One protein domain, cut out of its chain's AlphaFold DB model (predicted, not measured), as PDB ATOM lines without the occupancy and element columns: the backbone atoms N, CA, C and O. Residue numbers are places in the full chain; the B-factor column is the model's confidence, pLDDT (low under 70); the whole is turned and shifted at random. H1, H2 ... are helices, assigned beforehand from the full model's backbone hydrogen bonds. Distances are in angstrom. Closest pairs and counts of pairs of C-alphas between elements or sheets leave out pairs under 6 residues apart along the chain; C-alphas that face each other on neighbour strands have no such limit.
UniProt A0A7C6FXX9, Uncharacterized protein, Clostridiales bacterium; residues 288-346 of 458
ATOM      1  N   MET A 288      30.452 -11.276  -5.959       86.75
ATOM      2  CA  MET A 288      31.735 -11.864  -5.575       86.75
ATOM      3  C   MET A 288      32.863 -11.449  -6.540       86.75
ATOM      4  O   MET A 288      33.361 -10.327  -6.492       86.75
ATOM      5  N   ARG A 289      33.278 -12.360  -7.435       85.81
ATOM      6  CA  ARG A 289      34.329 -12.141  -8.446       85.81
ATOM      7  C   ARG A 289      33.788 -11.838  -9.848       85.81
ATOM      8  O   ARG A 289      34.584 -11.551 -10.735       85.81
ATOM      9  N   HIS A 290      32.477 -11.923 -10.063       90.44
ATOM     10  CA  HIS A 290      31.830 -11.819 -11.370       90.44
ATOM     11  C   HIS A 290      30.802 -10.688 -11.363       90.44
ATOM     12  O   HIS A 290      29.614 -10.901 -11.145       90.44
ATOM     13  N   TRP A 291      31.284  -9.473 -11.605       93.75
ATOM     14  CA  TRP A 291      30.431  -8.298 -11.723       93.75
ATOM     15  C   TRP A 291      29.838  -8.213 -13.132       93.75
ATOM     16  O   TRP A 291      30.608  -8.250 -14.097       93.75
ATOM     17  N   PRO A 292      28.508  -8.088 -13.281       93.62
ATOM     18  CA  PRO A 292      27.910  -7.829 -14.582       93.62
ATOM     19  C   PRO A 292      28.296  -6.426 -15.072       93.62
ATOM     20  O   PRO A 292      28.475  -5.500 -14.276       93.62
ATOM     21  N   ASP A 293      28.386  -6.245 -16.393       94.50
ATOM     22  CA  ASP A 293      28.825  -4.980 -17.007       94.50
ATOM     23  C   ASP A 293      27.994  -3.776 -16.542       94.50
ATOM     24  O   ASP A 293      28.525  -2.680 -16.360       94.50
ATOM     25  N   ILE A 294      26.692  -3.976 -16.321       94.75
ATOM     26  CA  ILE A 294      25.795  -2.931 -15.824       94.75
ATOM     27  C   ILE A 294      26.111  -2.530 -14.374       94.75
ATOM     28  O   ILE A 294      26.069  -1.342 -14.056       94.75
ATOM     29  N   ALA A 295      26.519  -3.467 -13.511       94.56
ATOM     30  CA  ALA A 295      26.943  -3.152 -12.146       94.56
ATOM     31  C   ALA A 295      28.285  -2.405 -12.135       94.56
ATOM     32  O   ALA A 295      28.462  -1.475 -11.355       94.56
ATOM     33  N   LEU A 296      29.208  -2.729 -13.051       94.75
ATOM     34  CA  LEU A 296      30.452  -1.964 -13.228       94.75
ATOM     35  C   LEU A 296      30.189  -0.533 -13.723       94.75
ATOM     36  O   LEU A 296      30.878   0.405 -13.322       94.75
ATOM     37  N   GLN A 297      29.204  -0.342 -14.602       95.00
ATOM     38  CA  GLN A 297      28.779   0.993 -15.034       95.00
ATOM     39  C   GLN A 297      28.165   1.785 -13.874       95.00
ATOM     40  O   GLN A 297      28.539   2.939 -13.669       95.00
ATOM     41  N   ALA A 298      27.301   1.152 -13.077       95.12
ATOM     42  CA  ALA A 298      26.742   1.753 -11.872       95.12
ATOM     43  C   ALA A 298      27.828   2.140 -10.856       95.12
ATOM     44  O   ALA A 298      27.810   3.256 -10.343       95.12
ATOM     45  N   GLU A 299      28.815   1.275 -10.623       94.06
ATOM     46  CA  GLU A 299      29.963   1.548  -9.748       94.06
ATOM     47  C   GLU A 299      30.759   2.777 -10.213       94.06
ATOM     48  O   GLU A 299      31.144   3.626  -9.409       94.06
ATOM     49  N   ASN A 300      30.962   2.925 -11.526       94.69
ATOM     50  CA  ASN A 300      31.619   4.108 -12.080       94.69
ATOM     51  C   ASN A 300      30.809   5.389 -11.843       94.69
ATOM     52  O   ASN A 300      31.411   6.423 -11.560       94.69
ATOM     53  N   PHE A 301      29.477   5.325 -11.920       95.31
ATOM     54  CA  PHE A 301      28.609   6.452 -11.572       95.31
ATOM     55  C   PHE A 301      28.702   6.778 -10.074       95.31
ATOM     56  O   PHE A 301      28.927   7.921  -9.690       95.31
ATOM     57  N   MET A 302      28.609   5.776  -9.195       93.94
ATOM     58  CA  MET A 302      28.743   5.991  -7.746       93.94
ATOM     59  C   MET A 302      30.094   6.619  -7.395       93.94
ATOM     60  O   MET A 302      30.173   7.526  -6.564       93.94
ATOM     61  N   LYS A 303      31.156   6.222  -8.100       94.25
ATOM     62  CA  LYS A 303      32.482   6.822  -7.964       94.25
ATOM     63  C   LYS A 303      32.517   8.304  -8.351       94.25
ATOM     64  O   LYS A 303      33.228   9.058  -7.688       94.25
ATOM     65  N   THR A 304      31.785   8.751  -9.379       94.75
ATOM     66  CA  THR A 304      31.716  10.193  -9.707       94.75
ATOM     67  C   THR A 304      31.012  10.995  -8.619       94.75
ATOM     68  O   THR A 304      31.365  12.150  -8.392       94.75
ATOM     69  N   GLU A 305      30.108  10.356  -7.878       94.25
ATOM     70  CA  GLU A 305      29.432  10.934  -6.714       94.25
ATOM     71  C   GLU A 305      30.225  10.798  -5.400       94.25
ATOM     72  O   GLU A 305      29.724  11.148  -4.325       94.25
ATOM     73  N   ASN A 306      31.488  10.360  -5.484       91.25
ATOM     74  CA  ASN A 306      32.386  10.065  -4.361       91.25
ATOM     75  C   ASN A 306      31.821   9.021  -3.392       91.25
ATOM     76  O   ASN A 306      32.043   9.124  -2.189       91.25
ATOM     77  N   TYR A 307      31.077   8.046  -3.915       90.94
ATOM     78  CA  TYR A 307      30.463   6.966  -3.141       90.94
ATOM     79  C   TYR A 307      29.508   7.432  -2.041       90.94
ATOM     80  O   TYR A 307      29.170   6.665  -1.143       90.94
ATOM     81  N   ARG A 308      29.023   8.675  -2.126       90.56
ATOM     82  CA  ARG A 308      27.944   9.123  -1.252       90.56
ATOM     83  C   ARG A 308      26.715   8.242  -1.473       90.56
ATOM     84  O   ARG A 308      26.454   7.860  -2.621       90.56
ATOM     85  N   PRO A 309      25.942   7.944  -0.421       87.81
ATOM     86  CA  PRO A 309      24.690   7.226  -0.586       87.81
ATOM     87  C   PRO A 309      23.741   7.993  -1.502       87.81
ATOM     88  O   PRO A 309      23.770   9.224  -1.557       87.81
ATOM     89  N   PHE A 310      22.875   7.266  -2.207       93.75
ATOM     90  CA  PHE A 310      21.958   7.840  -3.197       93.75
ATOM     91  C   PHE A 310      21.107   8.989  -2.632       93.75
ATOM     92  O   PHE A 310      20.835   9.975  -3.316       93.75
ATOM     93  N   MET A 311      20.722   8.886  -1.360       92.00
ATOM     94  CA  MET A 311      19.920   9.874  -0.638       92.00
ATOM     95  C   MET A 311      20.630  11.236  -0.507       92.00
ATOM     96  O   MET A 311      19.978  12.277  -0.443       92.00
ATOM     97  N   GLU A 312      21.966  11.248  -0.533       92.31
ATOM     98  CA  GLU A 312      22.809  12.448  -0.437       92.31
ATOM     99  C   GLU A 312      23.227  13.022  -1.802       92.31
ATOM    100  O   GLU A 312      23.919  14.045  -1.873       92.31
ATOM    101  N   TRP A 313      22.827  12.389  -2.906       95.31
ATOM    102  CA  TRP A 313      23.138  12.883  -4.245       95.31
ATOM    103  C   TRP A 313      22.420  14.199  -4.546       95.31
ATOM    104  O   TRP A 313      21.297  14.462  -4.088       95.31
ATOM    105  N   SER A 314      23.039  15.027  -5.394       95.81
ATOM    106  CA  SER A 314      22.365  16.226  -5.896       95.81
ATOM    107  C   SER A 314      21.132  15.850  -6.728       95.81
ATOM    108  O   SER A 314      20.970  14.704  -7.164       95.81
ATOM    109  N   LEU A 315      20.233  16.813  -6.946       96.38
ATOM    110  CA  LEU A 315      19.064  16.592  -7.800       96.38
ATOM    111  C   LEU A 315      19.488  16.277  -9.241       96.38
ATOM    112  O   LEU A 315      18.901  15.408  -9.878       96.38
ATOM    113  N   GLU A 316      20.544  16.926  -9.732       97.12
ATOM    114  CA  GLU A 316      21.113  16.687 -11.059       97.12
ATOM    115  C   GLU A 316      21.670  15.270 -11.187       97.12
ATOM    116  O   GLU A 316      21.380  14.601 -12.175       97.12
ATOM    117  N   ALA A 317      22.411  14.787 -10.186       97.75
ATOM    118  CA  ALA A 317      22.949  13.429 -10.192       97.75
ATOM    119  C   ALA A 317      21.827  12.375 -10.186       97.75
ATOM    120  O   ALA A 317      21.856  11.440 -10.984       97.75
ATOM    121  N   ARG A 318      20.782  12.552  -9.363       97.75
ATOM    122  CA  ARG A 318      19.616  11.643  -9.351       97.75
ATOM    123  C   ARG A 318      18.811  11.695 -10.650       97.75
ATOM    124  O   ARG A 318      18.348  10.655 -11.125       97.75
ATOM    125  N   ALA A 319      18.675  12.874 -11.255       97.94
ATOM    126  CA  ALA A 319      18.036  13.023 -12.558       97.94
ATOM    127  C   ALA A 319      18.847  12.345 -13.674       97.94
ATOM    128  O   ALA A 319      18.282  11.624 -14.494       97.94
ATOM    129  N   MET A 320      20.171  12.510 -13.672       98.00
ATOM    130  CA  MET A 320      21.075  11.860 -14.622       98.00
ATOM    131  C   MET A 320      21.044  10.335 -14.469       98.00
ATOM    132  O   MET A 320      20.879   9.626 -15.458       98.00
ATOM    133  N   TRP A 321      21.071   9.823 -13.234       97.94
ATOM    134  CA  TRP A 321      20.879   8.398 -12.952       97.94
ATOM    135  C   TRP A 321      19.562   7.863 -13.526       97.94
ATOM    136  O   TRP A 321      19.539   6.814 -14.171       97.94
ATOM    137  N   SER A 322      18.469   8.606 -13.333       97.88
ATOM    138  CA  SER A 322      17.138   8.231 -13.827       97.88
ATOM    139  C   SER A 322      17.055   8.206 -15.354       97.88
ATOM    140  O   SER A 322      16.289   7.423 -15.907       97.88
ATOM    141  N   GLN A 323      17.838   9.043 -16.036       97.06
ATOM    142  CA  GLN A 323      17.880   9.105 -17.498       97.06
ATOM    143  C   GLN A 323      18.801   8.045 -18.107       97.06
ATOM    144  O   GLN A 323      18.453   7.449 -19.124       97.06
ATOM    145  N   GLU A 324      19.970   7.818 -17.508       95.81
ATOM    146  CA  GLU A 324      21.041   7.024 -18.119       95.81
ATOM    147  C   GLU A 324      21.083   5.581 -17.604       95.81
ATOM    148  O   GLU A 324      21.218   4.648 -18.394       95.81
ATOM    149  N   MET A 325      20.936   5.385 -16.292       96.69
ATOM    150  CA  MET A 325      21.174   4.092 -15.639       96.69
ATOM    151  C   MET A 325      19.878   3.335 -15.356       96.69
ATOM    152  O   MET A 325      19.756   2.156 -15.695       96.69
ATOM    153  N   ALA A 326      18.885   4.004 -14.764       96.56
ATOM    154  CA  ALA A 326      17.659   3.354 -14.307       96.56
ATOM    155  C   ALA A 326      16.881   2.599 -15.410       96.56
ATOM    156  O   ALA A 326      16.434   1.481 -15.142       96.56
ATOM    157  N   PRO A 327      16.745   3.107 -16.656       95.81
ATOM    158  CA  PRO A 327      16.040   2.386 -17.714       95.81
ATOM    159  C   PRO A 327      16.736   1.085 -18.115       95.81
ATOM    160  O   PRO A 327      16.055   0.113 -18.433       95.81
ATOM    161  N   VAL A 328      18.072   1.064 -18.091       94.69
ATOM    162  CA  VAL A 328      18.866  -0.125 -18.422       94.69
ATOM    163  C   VAL A 328      18.775  -1.134 -17.283       94.69
ATOM    164  O   VAL A 328      18.463  -2.295 -17.528       94.69
ATOM    165  N   ILE A 329      18.935  -0.686 -16.034       95.94
ATOM    166  CA  ILE A 329      18.810  -1.527 -14.832       95.94
ATOM    167  C   ILE A 329      17.443  -2.223 -14.781       95.94
ATOM    168  O   ILE A 329      17.382  -3.430 -14.583       95.94
ATOM    169  N   ARG A 330      16.345  -1.504 -15.050       94.25
ATOM    170  CA  ARG A 330      14.984  -2.078 -15.054       94.25
ATOM    171  C   ARG A 330      14.713  -3.081 -16.184       94.25
ATOM    172  O   ARG A 330      13.696  -3.766 -16.141       94.25
ATOM    173  N   GLN A 331      15.558  -3.132 -17.214       92.88
ATOM    174  CA  GLN A 331      15.452  -4.113 -18.303       92.88
ATOM    175  C   GLN A 331      16.264  -5.387 -18.035       92.88
ATOM    176  O   GLN A 331      16.065  -6.379 -18.739       92.88
ATOM    177  N   HIS A 332      17.173  -5.363 -17.058       92.50
ATOM    178  CA  HIS A 332      17.940  -6.534 -16.644       92.50
ATOM    179  C   HIS A 332      17.106  -7.484 -15.779       92.50
ATOM    180  O   HIS A 332      16.100  -7.099 -15.184       92.50
ATOM    181  N   ASP A 333      17.543  -8.741 -15.712       90.69
ATOM    182  CA  ASP A 333      16.982  -9.717 -14.784       90.69
ATOM    183  C   ASP A 333      17.299  -9.287 -13.342       90.69
ATOM    184  O   ASP A 333      18.463  -9.136 -12.963       90.69
ATOM    185  N   GLU A 334      16.262  -9.091 -12.525       89.88
ATOM    186  CA  GLU A 334      16.401  -8.685 -11.121       89.88
ATOM    187  C   GLU A 334      17.243  -9.693 -10.316       89.88
ATOM    188  O   GLU A 334      17.946  -9.327  -9.375       89.88
ATOM    189  N   THR A 335      17.254 -10.969 -10.719       89.75
ATOM    190  CA  THR A 335      18.070 -12.002 -10.071       89.75
ATOM    191  C   THR A 335      19.565 -11.857 -10.348       89.75
ATOM    192  O   THR A 335      20.361 -12.444  -9.614       89.75
ATOM    193  N   GLU A 336      19.979 -11.031 -11.310       90.69
ATOM    194  CA  GLU A 336      21.387 -10.748 -11.607       90.69
ATOM    195  C   GLU A 336      21.938  -9.552 -10.826       90.69
ATOM    196  O   GLU A 336      23.152  -9.438 -10.696       90.69
ATOM    197  N   LEU A 337      21.082  -8.695 -10.261       94.31
ATOM    198  CA  LEU A 337      21.481  -7.428  -9.636       94.31
ATOM    199  C   LEU A 337      21.311  -7.424  -8.115       94.31
ATOM    200  O   LEU A 337      20.533  -8.194  -7.549       94.31
ATOM    201  N   ASP A 338      22.089  -6.582  -7.441       93.19
ATOM    202  CA  ASP A 338      21.957  -6.346  -6.006       93.19
ATOM    203  C   ASP A 338      20.724  -5.483  -5.688       93.19
ATOM    204  O   ASP A 338      20.253  -4.687  -6.505       93.19
ATOM    205  N   ASN A 339      20.199  -5.645  -4.472       92.06
ATOM    206  CA  ASN A 339      18.983  -4.964  -4.025       92.06
ATOM    207  C   ASN A 339      19.117  -3.437  -4.025       92.06
ATOM    208  O   ASN A 339      18.118  -2.743  -4.211       92.06
ATOM    209  N   TYR A 340      20.323  -2.905  -3.827       94.12
ATOM    210  CA  TYR A 340      20.530  -1.466  -3.787       94.12
ATOM    211  C   TYR A 340      20.339  -0.850  -5.176       94.12
ATOM    212  O   TYR A 340      19.548   0.084  -5.309       94.12
ATOM    213  N   LEU A 341      20.959  -1.416  -6.221       95.25
ATOM    214  CA  LEU A 341      20.762  -0.964  -7.605       95.25
ATOM    215  C   LEU A 341      19.300  -1.062  -8.045       95.25
ATOM    216  O   LEU A 341      18.774  -0.128  -8.650       95.25
ATOM    217  N   LEU A 342      18.629  -2.163  -7.702       95.44
ATOM    218  CA  LEU A 342      17.206  -2.331  -7.993       95.44
ATOM    219  C   LEU A 342      16.357  -1.247  -7.313       95.44
ATOM    220  O   LEU A 342      15.450  -0.694  -7.938       95.44
ATOM    221  N   ALA A 343      16.662  -0.909  -6.057       95.25
ATOM    222  CA  ALA A 343      15.897   0.065  -5.288       95.25
ATOM    223  C   ALA A 343      16.085   1.495  -5.816       95.25
ATOM    224  O   ALA A 343      15.102   2.181  -6.104       95.25
ATOM    225  N   ILE A 344      17.329   1.943  -6.021       95.31
ATOM    226  CA  ILE A 344      17.611   3.320  -6.470       95.31
ATOM    227  C   ILE A 344      17.195   3.580  -7.926       95.31
ATOM    228  O   ILE A 344      17.098   4.729  -8.353       95.31
ATOM    229  N   SER A 345      16.923   2.525  -8.701       96.75
ATOM    230  CA  SER A 345      16.379   2.606 -10.063       96.75
ATOM    231  C   SER A 345      14.868   2.377 -10.143       96.75
ATOM    232  O   SER A 345      14.308   2.374 -11.246       96.75
ATOM    233  N   ARG A 346      14.187   2.194  -9.003       95.25
ATOM    234  CA  ARG A 346      12.740   1.942  -8.957       95.25
ATOM    235  C   ARG A 346      11.911   3.167  -9.335       95.25
ATOM    236  O   ARG A 346      10.901   3.019 -10.018       95.25
TER     237      ARG A 346
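Overview. This is residues 288 to 346 of the 458 residues of an uncharacterized protein of Clostridiales bacterium (UniProt A0A7C6FXX9). The longest helix, H1, lies along one side of a small helical body, and the chain folds back beside it as H2 followed by the shorter H3, set one after the other along the opposite side. The short H4 lies over the gap between H1 and H3, and loops join the parts. The printed part has 59 residues with four named helices, in the order H1, H2, H3, H4, and no named strand; the class is all helix. It is compact, with a radius of gyration of the C-alphas of 11.0 A, and spans 29 by 22 by 16 A.

Along the chain. H1 is residues 293 to 304, 17.1 A from first to last C-alpha, and begins with C-alpha 293 at (28.825, -4.980, -17.007). H2 is residues 315 to 324, 14.2 A long, with C-alpha 315 at (19.064, 16.592, -7.800). H3 is residues 326 to 329, 5.0 A long. H4 is residues 339 to 344, 8.7 A long, and ends with C-alpha 344 at (17.611, 3.320, -6.470).

Arrangement. H1 and H2 are near each other, with 8 pairs of C-alphas within 10 A. H1 and H3 are close but not clearly touching; their closest C-alphas, those of Ile 294 and Ile 329, are 7.2 A apart. H1 and H4 are also close but not clearly touching, with the C-alphas of Ala 298 and Leu 341 closest at 7.8 A, and they run the same way at a steep tilt of 56 degrees. H2 and H3 meet only through their link. H3 and H4 only just touch, with 3 pairs of C-alphas within 8 A, the closest being Ile 329 and Leu 342 at 7.1 A. H2 and H4 are apart. In H1, H2 and H4 every O i to N i+4 pair is within hydrogen-bond range; H3 is too short for such a pair.

Size, cuts and confidence. The two C-alphas farthest apart, those of Arg 289 and Leu 315, are 32.5 A apart. The printed part has no cut. The link from H2 to H3 is tight, those from H1 to H2 and from H3 to H4 are short, and no link is long. The mean pLDDT of the printed part is 94.1, and no printed residue is under 70.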